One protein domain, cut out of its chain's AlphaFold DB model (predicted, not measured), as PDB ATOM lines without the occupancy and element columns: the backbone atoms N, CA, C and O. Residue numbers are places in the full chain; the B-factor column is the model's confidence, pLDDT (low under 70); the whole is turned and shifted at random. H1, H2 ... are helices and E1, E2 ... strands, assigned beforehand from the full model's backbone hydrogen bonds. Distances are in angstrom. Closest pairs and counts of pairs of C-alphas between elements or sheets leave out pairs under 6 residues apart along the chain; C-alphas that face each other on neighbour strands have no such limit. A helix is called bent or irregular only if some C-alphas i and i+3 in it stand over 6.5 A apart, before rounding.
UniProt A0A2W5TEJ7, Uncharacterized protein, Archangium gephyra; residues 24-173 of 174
ATOM      1  N   GLY A  24     357.794 271.859 179.796       85.38
ATOM      2  CA  GLY A  24     358.853 272.363 178.938       85.38
ATOM      3  C   GLY A  24     359.135 273.831 179.227       85.38
ATOM      4  O   GLY A  24     358.559 274.442 180.129       85.38
ATOM      5  N   ARG A  25     360.044 274.401 178.448       88.38
ATOM      6  CA  ARG A  25     360.477 275.790 178.560       88.38
ATOM      7  C   ARG A  25     359.718 276.659 177.578       88.38
ATOM      8  O   ARG A  25     359.483 276.258 176.441       88.38
ATOM      9  N   LEU A  26     359.394 277.863 178.018       85.75
ATOM     10  CA  LEU A  26     359.055 278.974 177.149       85.75
ATOM     11  C   LEU A  26     360.343 279.732 176.828       85.75
ATOM     12  O   LEU A  26     361.091 280.094 177.737       85.75
ATOM     13  N   VAL A  27     360.600 279.958 175.544       84.44
ATOM     14  CA  VAL A  27     361.833 280.557 175.036       84.44
ATOM     15  C   VAL A  27     361.531 281.668 174.039       84.44
ATOM     16  O   VAL A  27     360.757 281.478 173.103       84.44
ATOM     17  N   GLN A  28     362.173 282.820 174.203       84.62
ATOM     18  CA  GLN A  28     362.270 283.800 173.125       84.62
ATOM     19  C   GLN A  28     363.288 283.289 172.102       84.62
ATOM     20  O   GLN A  28     364.385 282.868 172.488       84.62
ATOM     21  N   ILE A  29     362.937 283.332 170.817       78.88
ATOM     22  CA  ILE A  29     363.804 282.861 169.735       78.88
ATOM     23  C   ILE A  29     364.292 284.032 168.889       78.88
ATOM     24  O   ILE A  29     363.506 284.726 168.252       78.88
ATOM     25  N   GLU A  30     365.610 284.173 168.798       83.69
ATOM     26  CA  GLU A  30     366.266 285.042 167.823       83.69
ATOM     27  C   GLU A  30     366.888 284.181 166.716       83.69
ATOM     28  O   GLU A  30     367.710 283.301 166.981       83.69
ATOM     29  N   VAL A  31     366.479 284.418 165.470       82.19
ATOM     30  CA  VAL A  31     366.913 283.651 164.296       82.19
ATOM     31  C   VAL A  31     367.989 284.426 163.554       82.19
ATOM     32  O   VAL A  31     367.742 285.537 163.090       82.19
ATOM     33  N   THR A  32     369.157 283.818 163.368       85.38
ATOM     34  CA  THR A  32     370.246 284.361 162.547       85.38
ATOM     35  C   THR A  32     370.531 283.432 161.375       85.38
ATOM     36  O   THR A  32     370.790 282.249 161.580       85.38
ATOM     37  N   SER A  33     370.517 283.951 160.145       84.00
ATOM     38  CA  SER A  33     370.971 283.191 158.975       84.00
ATOM     39  C   SER A  33     372.500 283.172 158.890       84.00
ATOM     40  O   SER A  33     373.139 284.225 158.880       84.00
ATOM     41  N   SER A  34     373.080 281.971 158.825       83.75
ATOM     42  CA  SER A  34     374.516 281.759 158.600       83.75
ATOM     43  C   SER A  34     374.841 281.575 157.117       83.75
ATOM     44  O   SER A  34     375.870 282.061 156.648       83.75
ATOM     45  N   ALA A  35     373.950 280.918 156.373       86.00
ATOM     46  CA  ALA A  35     374.016 280.770 154.925       86.00
ATOM     47  C   ALA A  35     372.600 280.771 154.341       86.00
ATOM     48  O   ALA A  35     371.697 280.153 154.895       86.00
ATOM     49  N   ASP A  36     372.396 281.477 153.232       85.44
ATOM     50  CA  ASP A  36     371.099 281.542 152.556       85.44
ATOM     51  C   ASP A  36     371.297 281.943 151.092       85.44
ATOM     52  O   ASP A  36     371.606 283.099 150.777       85.44
ATOM     53  N   ASP A  37     371.162 280.966 150.196       86.56
ATOM     54  CA  ASP A  37     371.230 281.173 148.748       86.56
ATOM     55  C   ASP A  37     369.839 281.297 148.101       86.56
ATOM     56  O   ASP A  37     369.715 281.366 146.869       86.56
ATOM     57  N   CYS A  38     368.788 281.389 148.923       81.50
ATOM     58  CA  CYS A  38     367.423 281.569 148.468       81.50
ATOM     59  C   CYS A  38     367.154 282.994 147.980       81.50
ATOM     60  O   CYS A  38     367.644 283.998 148.504       81.50
ATOM     61  N   VAL A  39     366.293 283.080 146.964       79.50
ATOM     62  CA  VAL A  39     365.736 284.342 146.475       79.50
ATOM     63  C   VAL A  39     364.209 284.201 146.413       79.50
ATOM     64  O   VAL A  39     363.723 283.407 145.600       79.50
ATOM     65  N   PRO A  40     363.450 284.942 147.249       72.44
ATOM     66  CA  PRO A  40     363.929 285.908 148.252       72.44
ATOM     67  C   PRO A  40     364.691 285.247 149.415       72.44
ATOM     68  O   PRO A  40     364.581 284.038 149.622       72.44
ATOM     69  N   ARG A  41     365.468 286.039 150.165       77.31
ATOM     70  CA  ARG A  41     366.164 285.555 151.367       77.31
ATOM     71  C   ARG A  41     365.170 285.143 152.456       77.31
ATOM     72  O   ARG A  41     364.082 285.711 152.555       77.31
ATOM     73  N   ARG A  42     365.540 284.144 153.249       78.88
ATOM     74  CA  ARG A  42     364.777 283.608 154.375       78.88
ATOM     75  C   ARG A  42     364.909 284.507 155.609       78.88
ATOM     76  O   ARG A  42     365.755 285.394 155.693       78.88
ATOM     77  N   PHE A  43     364.004 284.291 156.559       75.56
ATOM     78  CA  PHE A  43     363.832 285.149 157.729       75.56
ATOM     79  C   PHE A  43     365.067 285.159 158.636       75.56
ATOM     80  O   PHE A  43     365.709 284.134 158.863       75.56
ATOM     81  N   THR A  44     365.358 286.342 159.167       78.12
ATOM     82  CA  THR A  44     366.332 286.623 160.221       78.12
ATOM     83  C   THR A  44     365.710 287.693 161.108       78.12
ATOM     84  O   THR A  44     365.144 288.656 160.589       78.12
ATOM     85  N   GLY A  45     365.805 287.528 162.422       77.81
ATOM     86  CA  GLY A  45     365.221 288.437 163.401       77.81
ATOM     87  C   GLY A  45     364.511 287.709 164.535       77.81
ATOM     88  O   GLY A  45     364.691 286.509 164.746       77.81
ATOM     89  N   ASP A  46     363.705 288.464 165.270       78.94
ATOM     90  CA  ASP A  46     362.931 287.957 166.396       78.94
ATOM     91  C   ASP A  46     361.751 287.101 165.910       78.94
ATOM     92  O   ASP A  46     360.854 287.588 165.221       78.94
ATOM     93  N   ALA A  47     361.767 285.814 166.252       73.12
ATOM     94  CA  ALA A  47     360.716 284.865 165.911       73.12
ATOM     95  C   ALA A  47     359.616 284.769 166.977       73.12
ATOM     96  O   ALA A  47     358.683 283.979 166.799       73.12
ATOM     97  N   GLY A  48     359.707 285.551 168.055       76.94
ATOM     98  CA  GLY A  48     358.738 285.574 169.139       76.94
ATOM     99  C   GLY A  48     358.973 284.491 170.190       76.94
ATOM    100  O   GLY A  48     360.044 283.880 170.288       76.94
ATOM    101  N   LEU A  49     357.929 284.263 170.983       79.12
ATOM    102  CA  LEU A  49     357.905 283.294 172.068       79.12
ATOM    103  C   LEU A  49     357.495 281.906 171.563       79.12
ATOM    104  O   LEU A  49     356.500 281.768 170.852       79.12
ATOM    105  N   HIS A  50     358.240 280.880 171.971       78.56
ATOM    106  CA  HIS A  50     358.029 279.478 171.613       78.56
ATOM    107  C   HIS A  50     358.107 278.568 172.834       78.56
ATOM    108  O   HIS A  50     358.657 278.926 173.866       78.56
ATOM    109  N   PHE A  51     357.578 277.362 172.702       81.50
ATOM    110  CA  PHE A  51     357.703 276.277 173.656       81.50
ATOM    111  C   PHE A  51     358.680 275.226 173.141       81.50
ATOM    112  O   PHE A  51     358.614 274.833 171.977       81.50
ATOM    113  N   ILE A  52     359.543 274.729 174.024       81.81
ATOM    114  CA  ILE A  52     360.417 273.581 173.777       81.81
ATOM    115  C   ILE A  52     360.355 272.663 174.991       81.81
ATOM    116  O   ILE A  52     360.712 273.064 176.099       81.81
ATOM    117  N   GLY A  53     359.960 271.412 174.792       77.06
ATOM    118  CA  GLY A  53     359.939 270.412 175.852       77.06
ATOM    119  C   GLY A  53     360.407 269.050 175.366       77.06
ATOM    120  O   GLY A  53     360.197 268.667 174.215       77.06
ATOM    121  N   VAL A  54     361.065 268.317 176.258       77.88
ATOM    122  CA  VAL A  54     361.530 266.955 175.995       77.88
ATOM    123  C   VAL A  54     360.446 265.993 176.457       77.88
ATOM    124  O   VAL A  54     360.017 266.021 177.609       77.88
ATOM    125  N   ARG A  55     359.985 265.156 175.536       77.31
ATOM    126  CA  ARG A  55     359.020 264.096 175.800       77.31
ATOM    127  C   ARG A  55     359.658 262.985 176.644       77.31
ATOM    128  O   ARG A  55     360.874 262.795 176.590       77.31
ATOM    129  N   PRO A  56     358.849 262.165 177.338       72.19
ATOM    130  CA  PRO A  56     359.348 261.017 178.098       72.19
ATOM    131  C   PRO A  56     360.141 259.992 177.270       72.19
ATOM    132  O   PRO A  56     360.997 259.300 177.811       72.19
ATOM    133  N   ASP A  57     359.880 259.903 175.961       71.81
ATOM    134  CA  ASP A  57     360.601 259.026 175.029       71.81
ATOM    135  C   ASP A  57     361.960 259.592 174.567       71.81
ATOM    136  O   ASP A  57     362.642 258.980 173.746       71.81
ATOM    137  N   GLY A  58     362.354 260.767 175.072       68.88
ATOM    138  CA  GLY A  58     363.566 261.482 174.676       68.88
ATOM    139  C   GLY A  58     363.424 262.298 173.388       68.88
ATOM    140  O   GLY A  58     364.382 262.949 172.985       68.88
ATOM    141  N   GLY A  59     362.258 262.283 172.735       68.50
ATOM    142  CA  GLY A  59     361.968 263.162 171.604       68.50
ATOM    143  C   GLY A  59     361.737 264.603 172.055       68.50
ATOM    144  O   GLY A  59     361.441 264.865 173.218       68.50
ATOM    145  N   THR A  60     361.832 265.563 171.142       70.88
ATOM    146  CA  THR A  60     361.592 266.982 171.455       70.88
ATOM    147  C   THR A  60     360.301 267.441 170.806       70.88
ATOM    148  O   THR A  60     360.093 267.241 169.613       70.88
ATOM    149  N   VAL A  61     359.428 268.075 171.580       72.00
ATOM    150  CA  VAL A  61     358.327 268.868 171.046       72.00
ATOM    151  C   VAL A  61     358.749 270.315 171.079       72.00
ATOM    152  O   VAL A  61     359.117 270.831 172.133       72.00
ATOM    153  N   PHE A  62     358.643 270.977 169.941       72.88
ATOM    154  CA  PHE A  62     358.828 272.409 169.881       72.88
ATOM    155  C   PHE A  62     357.691 273.062 169.103       72.88
ATOM    156  O   PHE A  62     357.056 272.441 168.243       72.88
ATOM    157  N   THR A  63     357.457 274.332 169.392       70.94
ATOM    158  CA  THR A  63     356.682 275.215 168.532       70.94
ATOM    159  C   THR A  63     357.620 276.066 167.688       70.94
ATOM    160  O   THR A  63     358.638 276.534 168.187       70.94
ATOM    161  N   LEU A  64     357.292 276.261 166.414       65.31
ATOM    162  CA  LEU A  64     357.972 277.230 165.557       65.31
ATOM    163  C   LEU A  64     356.960 278.130 164.895       65.31
ATOM    164  O   LEU A  64     355.929 277.657 164.419       65.31
ATOM    165  N   SER A  65     357.305 279.408 164.790       63.75
ATOM    166  CA  SER A  65     356.559 280.320 163.942       63.75
ATOM    167  C   SER A  65     356.814 279.933 162.495       63.75
ATOM    168  O   SER A  65     357.940 279.638 162.087       63.75
ATOM    169  N   ASN A  66     355.769 279.976 161.684       64.62
ATOM    170  CA  ASN A  66     355.911 279.790 160.251       64.62
ATOM    171  C   ASN A  66     356.873 280.815 159.642       64.62
ATOM    172  O   ASN A  66     357.569 280.488 158.691       64.62
ATOM    173  N   ALA A  67     356.972 282.023 160.206       58.66
ATOM    174  CA  ALA A  67     357.951 283.024 159.784       58.66
ATOM    175  C   ALA A  67     359.389 282.513 159.953       58.66
ATOM    176  O   ALA A  67     360.193 282.608 159.022       58.66
ATOM    177  N   ALA A  68     359.682 281.884 161.097       58.12
ATOM    178  CA  ALA A  68     360.967 281.250 161.354       58.12
ATOM    179  C   ALA A  68     361.223 280.034 160.462       58.12
ATOM    180  O   ALA A  68     362.377 279.683 160.268       58.12
ATOM    181  N   VAL A  69     360.190 279.406 159.899       60.22
ATOM    182  CA  VAL A  69     360.340 278.301 158.948       60.22
ATOM    183  C   VAL A  69     360.506 278.828 157.526       60.22
ATOM    184  O   VAL A  69     361.550 278.613 156.919       60.22
ATOM    185  N   TYR A  70     359.503 279.514 156.988       59.22
ATOM    186  CA  TYR A  70     359.362 279.764 155.555       59.22
ATOM    187  C   TYR A  70     359.949 281.102 155.095       59.22
ATOM    188  O   TYR A  70     360.166 281.279 153.898       59.22
ATOM    189  N   GLY A  71     360.282 282.022 156.004       52.72
ATOM    190  CA  GLY A  71     360.780 283.348 155.637       52.72
ATOM    191  C   GLY A  71     359.708 284.445 155.680       52.72
ATOM    192  O   GLY A  71     358.533 284.136 155.865       52.72
ATOM    193  N   PRO A  72     360.079 285.731 155.514       41.31
ATOM    194  CA  PRO A  72     359.093 286.795 155.357       41.31
ATOM    195  C   PRO A  72     358.276 286.562 154.081       41.31
ATOM    196  O   PRO A  72     358.815 286.144 153.051       41.31
ATOM    197  N   LEU A  73     356.978 286.860 154.136       42.94
ATOM    198  CA  LEU A  73     356.155 286.943 152.935       42.94
ATOM    199  C   LEU A  73     356.645 288.101 152.044       42.94
ATOM    200  O   LEU A  73     357.310 289.028 152.507       42.94
ATOM    201  N   ILE A  74     356.334 288.046 150.745       38.56
ATOM    202  CA  ILE A  74     356.753 289.050 149.739       38.56
ATOM    203  C   ILE A  74     356.291 290.476 150.113       38.56
ATOM    204  O   ILE A  74     356.904 291.454 149.691       38.56
ATOM    205  N   ASP A  75     355.246 290.604 150.926       31.47
ATOM    206  CA  ASP A  75     354.693 291.854 151.458       31.47
ATOM    207  C   ASP A  75     355.252 292.260 152.839       31.47
ATOM    208  O   ASP A  75     354.816 293.260 153.407       31.47
ATOM    209  N   GLY A  76     356.214 291.514 153.390       30.44
ATOM    210  CA  GLY A  76     356.697 291.703 154.761       30.44
ATOM    211  C   GLY A  76     355.715 291.214 155.831       30.44
ATOM    212  O   GLY A  76     355.903 291.526 157.007       30.44
ATOM    213  N   GLY A  77     354.677 290.464 155.446       26.33
ATOM    214  CA  GLY A  77     353.681 289.909 156.354       26.33
ATOM    215  C   GLY A  77     354.239 288.814 157.269       26.33
ATOM    216  O   GLY A  77     355.129 288.043 156.894       26.33
ATOM    217  N   ALA A  78     353.685 288.742 158.482       35.00
ATOM    218  CA  ALA A  78     353.900 287.634 159.403       35.00
ATOM    219  C   ALA A  78     353.193 286.382 158.870       35.00
ATOM    220  O   ALA A  78     352.040 286.448 158.447       35.00
ATOM    221  N   LEU A  79     353.859 285.228 158.897       39.31
ATOM    222  CA  LEU A  79     353.178 283.974 158.600       39.31
ATOM    223  C   LEU A  79     352.354 283.525 159.811       39.31
ATOM    224  O   LEU A  79     352.890 283.241 160.880       39.31
ATOM    225  N   GLU A  80     351.046 283.446 159.587       45.25
ATOM    226  CA  GLU A  80     349.965 283.329 160.571       45.25
ATOM    227  C   GLU A  80     349.799 281.947 161.233       45.25
ATOM    228  O   GLU A  80     348.672 281.521 161.475       45.25
ATOM    229  N   SER A  81     350.861 281.199 161.545       51.81
ATOM    230  CA  SER A  81     350.687 280.082 162.486       51.81
ATOM    231  C   SER A  81     351.971 279.597 163.139       51.81
ATOM    232  O   SER A  81     353.088 279.848 162.685       51.81
ATOM    233  N   VAL A  82     351.762 278.901 164.253       53.62
ATOM    234  CA  VAL A  82     352.768 278.153 164.985       53.62
ATOM    235  C   VAL A  82     352.531 276.667 164.717       53.62
ATOM    236  O   VAL A  82     351.436 276.164 164.968       53.62
ATOM    237  N   ILE A  83     353.541 275.958 164.213       59.03
ATOM    238  CA  ILE A  83     353.465 274.509 163.984       59.03
ATOM    239  C   ILE A  83     354.126 273.793 165.162       59.03
ATOM    240  O   ILE A  83     355.261 274.102 165.531       59.03
ATOM    241  N   ARG A  84     353.422 272.811 165.737       58.84
ATOM    242  CA  ARG A  84     353.999 271.858 166.691       58.84
ATOM    243  C   ARG A  84     354.737 270.784 165.904       58.84
ATOM    244  O   ARG A  84     354.115 270.053 165.137       58.84
ATOM    245  N   GLN A  85     356.041 270.666 166.112       62.12
ATOM    246  CA  GLN A  85     356.822 269.566 165.554       62.12
ATOM    247  C   GLN A  85     357.262 268.623 166.664       62.12
ATOM    248  O   GLN A  85     357.554 269.045 167.782       62.12
ATOM    249  N   ALA A  86     357.292 267.336 166.333       59.03
ATOM    250  CA  ALA A  86     357.855 266.296 167.172       59.03
ATOM    251  C   ALA A  86     359.111 265.754 166.492       59.03
ATOM    252  O   ALA A  86     359.050 265.221 165.383       59.03
ATOM    253  N   LEU A  87     360.239 265.907 167.168       60.50
ATOM    254  CA  LEU A  87     361.543 265.462 166.720       60.50
ATOM    255  C   LEU A  87     361.917 264.132 167.376       60.50
ATOM    256  O   LEU A  87     361.668 263.956 168.575       60.50
ATOM    257  N   PRO A  88     362.526 263.195 166.630       58.62
ATOM    258  CA  PRO A  88     363.011 261.950 167.204       58.62
ATOM    259  C   PRO A  88     364.210 262.183 168.151       58.62
ATOM    260  O   PRO A  88     364.922 263.179 168.006       58.62
ATOM    261  N   PRO A  89     364.497 261.243 169.075       56.34
ATOM    262  CA  PRO A  89     365.530 261.407 170.109       56.34
ATOM    263  C   PRO A  89     366.979 261.491 169.595       56.34
ATOM    264  O   PRO A  89     367.875 261.904 170.325       56.34
ATOM    265  N   VAL A  90     367.250 261.064 168.356       51.84
ATOM    266  CA  VAL A  90     368.613 261.024 167.799       51.84
ATOM    267  C   VAL A  90     368.841 262.232 166.897       51.84
ATOM    268  O   VAL A  90     368.199 262.355 165.855       51.84
ATOM    269  N   ASN A  91     369.793 263.091 167.281       53.94
ATOM    270  CA  ASN A  91     370.199 264.299 166.551       53.94
ATOM    271  C   ASN A  91     369.040 265.229 166.180       53.94
ATOM    272  O   ASN A  91     369.132 265.878 165.152       53.94
ATOM    273  N   MET A  92     367.936 265.251 166.937       55.09
ATOM    274  CA  MET A  92     366.728 266.036 166.634       55.09
ATOM    275  C   MET A  92     366.078 265.764 165.250       55.09
ATOM    276  O   MET A  92     364.952 266.170 165.012       55.09
ATOM    277  N   GLY A  93     366.702 264.980 164.371       58.22
ATOM    278  CA  GLY A  93     366.131 264.394 163.165       58.22
ATOM    279  C   GLY A  93     365.859 265.349 162.000       58.22
ATOM    280  O   GLY A  93     365.969 266.571 162.092       58.22
ATOM    281  N   ARG A  94     365.476 264.724 160.880       65.62
ATOM    282  CA  ARG A  94     364.932 265.381 159.693       65.62
ATOM    283  C   ARG A  94     363.417 265.482 159.844       65.62
ATOM    284  O   ARG A  94     362.753 264.446 159.929       65.62
ATOM    285  N   SER A  95     362.863 266.688 159.865       60.97
ATOM    286  CA  SER A  95     361.414 266.918 159.871       60.97
ATOM    287  C   SER A  95     360.942 267.456 158.521       60.97
ATOM    288  O   SER A  95     361.670 268.179 157.847       60.97
ATOM    289  N   ASN A  96     359.734 267.079 158.094       64.12
ATOM    290  CA  ASN A  96     359.045 267.760 156.997       64.12
ATOM    291  C   ASN A  96     358.149 268.835 157.616       64.12
ATOM    292  O   ASN A  96     357.334 268.517 158.485       64.12
ATOM    293  N   VAL A  97     358.322 270.089 157.209       58.62
ATOM    294  CA  VAL A  97     357.641 271.219 157.846       58.62
ATOM    295  C   VAL A  97     356.250 271.510 157.255       58.62
ATOM    296  O   VAL A  97     355.468 272.235 157.864       58.62
ATOM    297  N   GLY A  98     355.857 270.846 156.170       53.88
ATOM    298  CA  GLY A  98     354.535 270.985 155.560       53.88
ATOM    299  C   GLY A  98     353.590 269.831 155.855       53.88
ATOM    300  O   GLY A  98     353.505 268.887 155.066       53.88
ATOM    301  N   GLN A  99     352.811 269.895 156.937       43.50
ATOM    302  CA  GLN A  99     351.619 269.045 157.049       43.50
ATOM    303  C   GLN A  99     350.384 269.774 156.512       43.50
ATOM    304  O   GLN A  99     350.067 270.879 156.940       43.50
ATOM    305  N   ASN A 100     349.679 269.081 155.607       41.72
ATOM    306  CA  ASN A 100     348.462 269.467 154.875       41.72
ATOM    307  C   ASN A 100     348.679 270.324 153.611       41.72
ATOM    308  O   ASN A 100     348.228 271.460 153.529       41.72
ATOM    309  N   GLY A 101     349.300 269.736 152.581       43.75
ATOM    310  CA  GLY A 101     349.255 270.262 151.203       43.75
ATOM    311  C   GLY A 101     350.534 270.059 150.389       43.75
ATOM    312  O   GLY A 101     350.485 270.019 149.165       43.75
ATOM    313  N   GLU A 102     351.669 269.858 151.060       51.47
ATOM    314  CA  GLU A 102     353.001 269.920 150.435       51.47
ATOM    315  C   GLU A 102     353.543 268.567 149.946       51.47
ATOM    316  O   GLU A 102     354.612 268.503 149.343       51.47
ATOM    317  N   VAL A 103     352.771 267.485 150.116       53.06
ATOM    318  CA  VAL A 103     353.088 266.149 149.567       53.06
ATOM    319  C   VAL A 103     353.254 266.194 148.039       53.06
ATOM    320  O   VAL A 103     353.956 265.367 147.471       53.06
ATOM    321  N   ALA A 104     352.649 267.181 147.370       51.25
ATOM    322  CA  ALA A 104     352.749 267.368 145.924       51.25
ATOM    323  C   ALA A 104     354.107 267.923 145.443       51.25
ATOM    324  O   ALA A 104     354.336 267.956 144.237       51.25
ATOM    325  N   CYS A 105     354.990 268.358 146.350       59.53
ATOM    326  CA  CYS A 105     356.212 269.096 146.015       59.53
ATOM    327  C   CYS A 105     357.462 268.607 146.753       59.53
ATOM    328  O   CYS A 105     358.332 269.406 147.092       59.53
ATOM    329  N   ASP A 106     357.511 267.313 147.072       60.69
ATOM    330  CA  ASP A 106     358.523 266.662 147.916       60.69
ATOM    331  C   ASP A 106     358.632 267.202 149.361       60.69
ATOM    332  O   ASP A 106     359.245 266.551 150.201       60.69
ATOM    333  N   GLY A 107     357.949 268.299 149.707       64.69
ATOM    334  CA  GLY A 107     357.941 268.919 151.033       64.69
ATOM    335  C   GLY A 107     359.207 269.720 151.350       64.69
ATOM    336  O   GLY A 107     360.205 269.670 150.631       64.69
ATOM    337  N   ILE A 108     359.167 270.477 152.447       68.56
ATOM    338  CA  ILE A 108     360.329 271.212 152.967       68.56
ATOM    339  C   ILE A 108     360.922 270.416 154.109       68.56
ATOM    340  O   ILE A 108     360.259 270.184 155.121       68.56
ATOM    341  N   PHE A 109     362.179 270.021 153.959       73.69
ATOM    342  CA  PHE A 109     362.874 269.270 154.992       73.69
ATOM    343  C   PHE A 109     363.755 270.187 155.824       73.69
ATOM    344  O   PHE A 109     364.480 271.014 155.277       73.69
ATOM    345  N   GLY A 110     363.679 270.028 157.142       76.31
ATOM    346  CA  GLY A 110     364.569 270.651 158.107       76.31
ATOM    347  C   GLY A 110     365.399 269.601 158.826       76.31
ATOM    348  O   GLY A 110     364.839 268.662 159.386       76.31
ATOM    349  N   ASP A 111     366.714 269.772 158.829       79.06
ATOM    350  CA  ASP A 111     367.636 269.021 159.668       79.06
ATOM    351  C   ASP A 111     368.003 269.872 160.885       79.06
ATOM    352  O   ASP A 111     368.606 270.944 160.761       79.06
ATOM    353  N   TRP A 112     367.631 269.380 162.062       77.69
ATOM    354  CA  TRP A 112     367.848 270.055 163.337       77.69
ATOM    355  C   TRP A 112     369.098 269.540 164.027       77.69
ATOM    356  O   TRP A 112     369.393 268.350 163.971       77.69
ATOM    357  N   ARG A 113     369.841 270.418 164.699       80.38
ATOM    358  CA  ARG A 113     370.979 270.032 165.542       80.38
ATOM    359  C   ARG A 113     371.069 270.946 166.748       80.38
ATOM    360  O   ARG A 113     370.956 272.156 166.614       80.38
ATOM    361  N   GLU A 114     371.342 270.381 167.912       74.25
ATOM    362  CA  GLU A 114     371.678 271.170 169.094       74.25
ATOM    363  C   GLU A 114     373.177 271.479 169.102       74.25
ATOM    364  O   GLU A 114     374.005 270.587 168.900       74.25
ATOM    365  N   VAL A 115     373.532 272.744 169.323       74.94
ATOM    366  CA  VAL A 115     374.921 273.201 169.411       74.94
ATOM    367  C   VAL A 115     375.063 274.092 170.640       74.94
ATOM    368  O   VAL A 115     374.820 275.297 170.603       74.94
ATOM    369  N   GLY A 116     375.461 273.490 171.762       75.38
ATOM    370  CA  GLY A 116     375.548 274.200 173.039       75.38
ATOM    371  C   GLY A 116     374.162 274.614 173.531       75.38
ATOM    372  O   GLY A 116     373.363 273.757 173.876       75.38
ATOM    373  N   THR A 117     373.890 275.920 173.579       69.00
ATOM    374  CA  THR A 117     372.576 276.481 173.957       69.00
ATOM    375  C   THR A 117     371.749 276.942 172.753       69.00
ATOM    376  O   THR A 117     370.709 277.574 172.931       69.00
ATOM    377  N   GLU A 118     372.220 276.690 171.533       77.69
ATOM    378  CA  GLU A 118     371.567 277.095 170.288       77.69
ATOM    379  C   GLU A 118     370.998 275.882 169.546       77.69
ATOM    380  O   GLU A 118     371.504 274.761 169.665       77.69
ATOM    381  N   LEU A 119     369.967 276.123 168.735       80.44
ATOM    382  CA  LEU A 119     369.493 275.156 167.749       80.44
ATOM    383  C   LEU A 119     369.935 275.594 166.362       80.44
ATOM    384  O   LEU A 119     369.634 276.697 165.922       80.44
ATOM    385  N   GLN A 120     370.614 274.711 165.650       83.94
ATOM    386  CA  GLN A 120     370.881 274.878 164.234       83.94
ATOM    387  C   GLN A 120     369.804 274.190 163.412       83.94
ATOM    388  O   GLN A 120     369.365 273.081 163.723       83.94
ATOM    389  N   LEU A 121     369.420 274.857 162.334       83.12
ATOM    390  CA  LEU A 121     368.457 274.377 161.366       83.12
ATOM    391  C   LEU A 121     369.030 274.549 159.963       83.12
ATOM    392  O   LEU A 121     369.267 275.674 159.525       83.12
ATOM    393  N   SER A 122     369.194 273.434 159.259       85.75
ATOM    394  CA  SER A 122     369.439 273.409 157.817       85.75
ATOM    395  C   SER A 122     368.143 273.066 157.101       85.75
ATOM    396  O   SER A 122     367.477 272.108 157.484       85.75
ATOM    397  N   GLN A 123     367.772 273.826 156.078       81.19
ATOM    398  CA  GLN A 123     366.579 273.563 155.282       81.19
ATOM    399  C   GLN A 123     366.863 273.510 153.794       81.19
ATOM    400  O   GLN A 123     367.525 274.393 153.254       81.19
ATOM    401  N   ASP A 124     366.235 272.531 153.148       83.50
ATOM    402  CA  ASP A 124     366.173 272.406 151.697       83.50
ATOM    403  C   ASP A 124     364.790 272.855 151.215       83.50
ATOM    404  O   ASP A 124     363.767 272.274 151.595       83.50
ATOM    405  N   PHE A 125     364.756 273.875 150.356       80.44
ATOM    406  CA  PHE A 125     363.518 274.378 149.770       80.44
ATOM    407  C   PHE A 125     363.378 273.922 148.315       80.44
ATOM    408  O   PHE A 125     364.293 274.159 147.514       80.44
ATOM    409  N   PRO A 126     362.228 273.340 147.923       76.69
ATOM    410  CA  PRO A 126     361.938 273.135 146.514       76.69
ATOM    411  C   PRO A 126     361.796 274.497 145.818       76.69
ATOM    412  O   PRO A 126     361.299 275.465 146.395       76.69
ATOM    413  N   GLY A 127     362.245 274.583 144.567       76.00
ATOM    414  CA  GLY A 127     361.987 275.762 143.745       76.00
ATOM    415  C   GLY A 127     360.546 275.785 143.247       76.00
ATOM    416  O   GLY A 127     359.958 274.733 143.010       76.00
ATOM    417  N   PHE A 128     360.004 276.970 142.978       75.31
ATOM    418  CA  PHE A 128     358.727 277.130 142.279       75.31
ATOM    419  C   PHE A 128     358.720 276.392 140.929       75.31
ATOM    420  O   PHE A 128     357.705 275.831 140.528       75.31
ATOM    421  N   THR A 129     359.864 276.315 140.240       71.19
ATOM    422  CA  THR A 129     360.011 275.511 139.012       71.19
ATOM    423  C   THR A 129     359.788 274.016 139.227       71.19
ATOM    424  O   THR A 129     359.278 273.349 138.331       71.19
ATOM    425  N   ASP A 130     360.155 273.503 140.401       70.00
ATOM    426  CA  ASP A 130     359.991 272.096 140.777       70.00
ATOM    427  C   ASP A 130     358.585 271.843 141.362       70.00
ATOM    428  O   ASP A 130     358.126 270.708 141.426       70.00
ATOM    429  N   CYS A 131     357.886 272.911 141.767       72.31
ATOM    430  CA  CYS A 131     356.616 272.893 142.483       72.31
ATOM    431  C   CYS A 131     355.693 274.018 141.975       72.31
ATOM    432  O   CYS A 131     355.433 275.011 142.654       72.31
ATOM    433  N   VAL A 132     355.190 273.865 140.746       66.94
ATOM    434  CA  VAL A 132     354.416 274.914 140.048       66.94
ATOM    435  C   VAL A 132     353.068 275.204 140.724       66.94
ATOM    436  O   VAL A 132     352.565 276.323 140.655       66.94
ATOM    437  N   THR A 133     352.479 274.215 141.403       68.12
ATOM    438  CA  THR A 133     351.270 274.385 142.235       68.12
ATOM    439  C   THR A 133     351.596 274.754 143.684       68.12
ATOM    440  O   THR A 133     350.716 274.717 144.542       68.12
ATOM    441  N   GLY A 134     352.865 275.041 143.968       63.69
ATOM    442  CA  GLY A 134     353.350 275.384 145.288       63.69
ATOM    443  C   GLY A 134     352.902 276.751 145.766       63.69
ATOM    444  O   GLY A 134     352.426 277.580 144.985       63.69
ATOM    445  N   PRO A 135     353.078 277.013 147.063       65.25
ATOM    446  CA  PRO A 135     352.767 278.312 147.612       65.25
ATOM    447  C   PRO A 135     353.669 279.409 147.012       65.25
ATOM    448  O   PRO A 135     354.842 279.169 146.710       65.25
ATOM    449  N   PRO A 136     353.157 280.646 146.876       67.06
ATOM    450  CA  PRO A 136     353.847 281.733 146.173       67.06
ATOM    451  C   PRO A 136     355.105 282.249 146.889       67.06
ATOM    452  O   PRO A 136     355.855 283.034 146.317       67.06
ATOM    453  N   TRP A 137     355.343 281.829 148.135       69.38
ATOM    454  CA  TRP A 137     356.538 282.169 148.911       69.38
ATOM    455  C   TRP A 137     357.731 281.237 148.643       69.38
ATOM    456  O   TRP A 137     358.826 281.478 149.177       69.38
ATOM    457  N   LEU A 138     357.549 280.190 147.825       73.88
ATOM    458  CA  LEU A 138     358.654 279.342 147.395       73.88
ATOM    459  C   LEU A 138     359.700 280.162 146.625       73.88
ATOM    460  O   LEU A 138     359.360 281.065 145.856       73.88
ATOM    461  N   PRO A 139     360.991 279.853 146.812       76.38
ATOM    462  CA  PRO A 139     362.053 280.463 146.027       76.38
ATOM    463  C   PRO A 139     361.872 280.124 144.542       76.38
ATOM    464  O   PRO A 139     361.341 279.075 144.191       76.38
ATOM    465  N   GLN A 140     362.346 280.984 143.636       77.69
ATOM    466  CA  GLN A 140     362.189 280.739 142.189       77.69
ATOM    467  C   GLN A 140     362.825 279.416 141.736       77.69
ATOM    468  O   GLN A 140     362.301 278.737 140.858       77.69
ATOM    469  N   ARG A 141     363.951 279.056 142.353       83.69
ATOM    470  CA  ARG A 141     364.720 277.831 142.122       83.69
ATOM    471  C   ARG A 141     364.998 277.152 143.458       83.69
ATOM    472  O   ARG A 141     364.938 277.815 144.492       83.69
ATOM    473  N   ARG A 142     365.353 275.868 143.417       86.75
ATOM    474  CA  ARG A 142     365.827 275.134 144.593       86.75
ATOM    475  C   ARG A 142     366.970 275.891 145.272       86.75
ATOM    476  O   ARG A 142     367.854 276.406 144.585       86.75
ATOM    477  N   CYS A 143     366.924 275.952 146.592       85.50
ATOM    478  CA  CYS A 143     367.922 276.618 147.419       85.50
ATOM    479  C   CYS A 143     367.973 275.974 148.807       85.50
ATOM    480  O   CYS A 143     367.153 275.115 149.143       85.50
ATOM    481  N   THR A 144     368.933 276.424 149.599       88.31
ATOM    482  CA  THR A 144     369.226 275.958 150.946       88.31
ATOM    483  C   THR A 144     369.384 277.141 151.895       88.31
ATOM    484  O   THR A 144     369.892 278.200 151.520       88.31
ATOM    485  N   ALA A 145     368.961 276.965 153.142       86.31
ATOM    486  CA  ALA A 145     369.185 277.955 154.184       86.31
ATOM    487  C   ALA A 145     369.658 277.285 155.473       86.31
ATOM    488  O   ALA A 145     369.039 276.340 155.959       86.31
ATOM    489  N   GLU A 146     370.724 277.823 156.050       88.81
ATOM    490  CA  GLU A 146     371.238 277.471 157.365       88.81
ATOM    491  C   GLU A 146     370.986 278.619 158.342       88.81
ATOM    492  O   GLU A 146     371.225 279.799 158.045       88.81
ATOM    493  N   ARG A 147     370.479 278.268 159.524       85.94
ATOM    494  CA  ARG A 147     370.114 279.225 160.565       85.94
ATOM    495  C   ARG A 147     370.547 278.732 161.931       85.94
ATOM    496  O   ARG A 147     370.434 277.543 162.225       85.94
ATOM    497  N   SER A 148     370.972 279.668 162.771       86.19
ATOM    498  CA  SER A 148     371.067 279.462 164.211       86.19
ATOM    499  C   SER A 148     369.891 280.136 164.909       86.19
ATOM    500  O   SER A 148     369.515 281.263 164.579       86.19
ATOM    501  N   LEU A 149     369.295 279.423 165.854       83.69
ATOM    502  CA  LEU A 149     368.225 279.875 166.720       83.69
ATOM    503  C   LEU A 149     368.811 279.997 168.120       83.69
ATOM    504  O   LEU A 149     369.069 278.997 168.801       83.69
ATOM    505  N   LYS A 150     369.004 281.238 168.553       85.88
ATOM    506  CA  LYS A 150     369.382 281.531 169.926       85.88
ATOM    507  C   LYS A 150     368.134 281.473 170.793       85.88
ATOM    508  O   LYS A 150     367.172 282.205 170.561       85.88
ATOM    509  N   LEU A 151     368.174 280.605 171.795       85.12
ATOM    510  CA  LEU A 151     367.069 280.378 172.715       85.12
ATOM    511  C   LEU A 151     367.329 281.133 174.016       85.12
ATOM    512  O   LEU A 151     368.347 280.910 174.673       85.12
ATOM    513  N   THR A 152     366.413 282.018 174.395       88.25
ATOM    514  CA  THR A 152     366.461 282.709 175.688       88.25
ATOM    515  C   THR A 152     365.298 282.239 176.542       88.25
ATOM    516  O   THR A 152     364.149 282.507 176.204       88.25
ATOM    517  N   ASP A 153     365.586 281.547 177.643       89.88
ATOM    518  CA  ASP A 153     364.557 281.066 178.564       89.88
ATOM    519  C   ASP A 153     363.796 282.245 179.191       89.88
ATOM    520  O   ASP A 153     364.398 283.156 179.764       89.88
ATOM    521  N   VAL A 154     362.465 282.213 179.101       89.38
ATOM    522  CA  VAL A 154     361.574 283.216 179.714       89.38
ATOM    523  C   VAL A 154     360.608 282.617 180.737       89.38
ATOM    524  O   VAL A 154     359.989 283.352 181.502       89.38
ATOM    525  N   GLY A 155     360.483 281.289 180.785       91.44
ATOM    526  CA  GLY A 155     359.657 280.602 181.773       91.44
ATOM    527  C   GLY A 155     359.528 279.107 181.509       91.44
ATOM    528  O   GLY A 155     360.193 278.549 180.637       91.44
ATOM    529  N   THR A 156     358.638 278.462 182.254       91.94
ATOM    530  CA  THR A 156     358.244 277.065 182.046       91.94
ATOM    531  C   THR A 156     356.738 276.974 181.836       91.94
ATOM    532  O   THR A 156     355.980 277.841 182.273       91.94
ATOM    533  N   CYS A 157     356.295 275.947 181.119       86.81
ATOM    534  CA  CYS A 157     354.882 275.684 180.887       86.81
ATOM    535  C   CYS A 157     354.628 274.182 180.798       86.81
ATOM    536  O   CYS A 157     355.466 273.433 180.298       86.81
ATOM    537  N   ARG A 158     353.448 273.736 181.235       83.69
ATOM    538  CA  ARG A 158     352.957 272.400 180.885       83.69
ATOM    539  C   ARG A 158     352.295 272.477 179.523       83.69
ATOM    540  O   ARG A 158     351.504 273.377 179.264       83.69
ATOM    541  N   ILE A 159     352.590 271.524 178.658       76.50
ATOM    542  CA  ILE A 159     352.049 271.508 177.296       76.50
ATOM    543  C   ILE A 159     350.513 271.456 177.246       76.50
ATOM    544  O   ILE A 159     349.922 272.040 176.341       76.50
ATOM    545  N   SER A 160     349.844 270.873 178.249       80.06
ATOM    546  CA  SER A 160     348.377 270.951 178.393       80.06
ATOM    547  C   SER A 160     347.839 272.378 178.584       80.06
ATOM    548  O   SER A 160     346.693 272.666 178.226       80.06
ATOM    549  N   CYS A 161     348.664 273.292 179.093       80.56
ATOM    550  CA  CYS A 161     348.346 274.706 179.280       80.56
ATOM    551  C   CYS A 161     348.859 275.590 178.141       80.56
ATOM    552  O   CYS A 161     348.650 276.800 178.154       80.56
ATOM    553  N   LEU A 162     349.514 275.013 177.133       77.94
ATOM    554  CA  LEU A 162     349.990 275.780 175.995       77.94
ATOM    555  C   LEU A 162     348.804 276.252 175.149       77.94
ATOM    556  O   LEU A 162     347.939 275.457 174.763       77.94
ATOM    557  N   ARG A 163     348.762 277.545 174.842       75.56
ATOM    558  CA  ARG A 163     347.802 278.141 173.910       75.56
ATOM    559  C   ARG A 163     348.562 278.951 172.869       75.56
ATOM    560  O   ARG A 163     349.599 279.538 173.161       75.56
ATOM    561  N   VAL A 164     348.031 278.980 171.653       70.38
ATOM    562  CA  VAL A 164     348.490 279.877 170.589       70.38
ATOM    563  C   VAL A 164     347.384 280.903 170.389       70.38
ATOM    564  O   VAL A 164     346.251 280.531 170.077       70.38
ATOM    565  N   THR A 165     347.678 282.175 170.642       67.25
ATOM    566  CA  THR A 165     346.687 283.249 170.512       67.25
ATOM    567  C   THR A 165     346.453 283.598 169.040       67.25
ATOM    568  O   THR A 165     347.248 283.259 168.162       67.25
ATOM    569  N   ALA A 166     345.373 284.334 168.753       55.47
ATOM    570  CA  ALA A 166     345.091 284.844 167.405       55.47
ATOM    571  C   ALA A 166     346.195 285.781 166.863       55.47
ATOM    572  O   ALA A 166     346.251 286.021 165.663       55.47
ATOM    573  N   GLY A 167     347.078 286.284 167.737       55.09
ATOM    574  CA  GLY A 167     348.264 287.069 167.389       55.09
ATOM    575  C   GLY A 167     349.533 286.237 167.182       55.09
ATOM    576  O   GLY A 167     350.616 286.807 167.147       55.09
ATOM    577  N   THR A 168     349.427 284.907 167.061       62.03
ATOM    578  CA  THR A 168     350.547 283.950 166.907       62.03
ATOM    579  C   THR A 168     351.515 283.869 168.090       62.03
ATOM    580  O   THR A 168     352.562 283.232 167.990       62.03
ATOM    581  N   GLU A 169     351.151 284.450 169.231       67.12
ATOM    582  CA  GLU A 169     351.946 284.351 170.449       67.12
ATOM    583  C   GLU A 169     351.652 283.037 171.168       67.12
ATOM    584  O   GLU A 169     350.495 282.640 171.347       67.12
ATOM    585  N   VAL A 170     352.719 282.368 171.595       73.56
ATOM    586  CA  VAL A 170     352.634 281.215 172.486       73.56
ATOM    587  C   VAL A 170     352.473 281.724 173.913       73.56
ATOM    588  O   VAL A 170     353.339 282.428 174.422       73.56
ATOM    589  N   VAL A 171     351.381 281.344 174.573       80.81
ATOM    590  CA  VAL A 171     351.106 281.695 175.972       80.81
ATOM    591  C   VAL A 171     350.867 280.437 176.804       80.81
ATOM    592  O   VAL A 171     350.485 279.387 176.281       80.81
ATOM    593  N   CYS A 172     351.117 280.536 178.109       83.50
ATOM    594  CA  CYS A 172     350.844 279.465 179.061       83.50
ATOM    595  C   CYS A 172     349.642 279.829 179.929       83.50
ATOM    596  O   CYS A 172     349.742 280.717 180.774       83.50
ATOM    597  N   GLU A 173     348.521 279.145 179.715       85.06
ATOM    598  CA  GLU A 173     347.249 279.411 180.381       85.06
ATOM    599  C   GLU A 173     346.591 278.099 180.842       85.06
ATOM    600  O   GLU A 173     346.131 277.279 180.035       85.06
TER     601      GLU A 173
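AT A GLANCE: This is residues 24 to 173 of the 174 residues of an uncharacterized protein of Archangium gephyra (UniProt A0A2W5TEJ7). One antiparallel sheet of eight strands curls into a loosely formed barrel, nearly closed, where the edge strands E4 and E5 come together at one place without being neighbours in the sheet. The short helix H1 lies beside the strands near the middle of the whole, the small hairpin E9 and E10 packs on the outside at E2, and H2 and residues 126 to 142 lie toward one end. The printed part has 150 residues, with E1 E2 E3 H1 E4 E5 H2 E6 E7 E8 E9 E10 along it; the class is mostly strand. It is compact, with a radius of gyration of the C-alphas of 15.0 A and spans of 43 by 33 by 28 A.

HOW THE PARTS SIT: The twisted sheet runs E4 (residues 82 to 87), E3 (60 to 65), E2 (45 to 54), E1 (24 to 36), E8 (143 to 158), E7 (118 to 125), E6 (109 to 115), E5 (94 to 96). E1 E2 E3 and E6 E7 E8 are meanders, each strand the antiparallel neighbour of the one before. As a folded sheet, bent back into two leaves, E4 E3 E2 E1 face E7 E6 E5, with E8 as the hinge. Within hydrogen-bond range are N 85 and O 62 of E4 and E3, 3.0 A; N 61 and O 53 of E3 and E2, 2.8 A; N 27 and O 50 of E1 and E2, 2.8 A; N 30 and O 150 of E1 and E8, 3.1 A; N 121 and O 147 of E7 and E8, 2.9 A; N 113 and O 120 of E6 and E7, 2.9 A; and N 95 and O 110 of E5 and E6, 2.8 A. The closest C-alphas of E4 and E5 are those of Leu 87 and Ser 95, 7.0 A. H1 (66 to 70) is on the sheet, over none of its strands, at a height of 4.3 A, only just above the sheet's level. H2 (102 to 105) is not on the sheet. In the hairpin E9 (162 to 164) and E10 (170 to 172), N 163 and O 171 are 2.9 A apart; the closest C-alphas of E10 and E2 are those of Val 170 and Leu 49, 5.7 A. In H1 the O i to N i+4 pair is within hydrogen-bond range; H2 is too short for one, and its O i to N i+3 pair is within range.

IN THESE COORDINATES: E1 begins at C-alpha 24 (358.853, 272.363, 178.938) and measures 30.5 A, E2 25.2 A, E7 22.2 A. E8, 36.9 A, ends at C-alpha 158 (352.957, 272.400, 180.885) and bends by 95 degrees at residue 155. E10 ends at C-alpha 172 (350.844, 279.465, 179.061).

THE WHOLE: The C-alphas farthest apart, of Thr 129 and Glu 173, are 43.5 A apart. The printed part has no cut; H1 to E4 and E7 to E8 are long links. The mean pLDDT of the printed part is 70.8, and residues 64 to 108 are among those under 70.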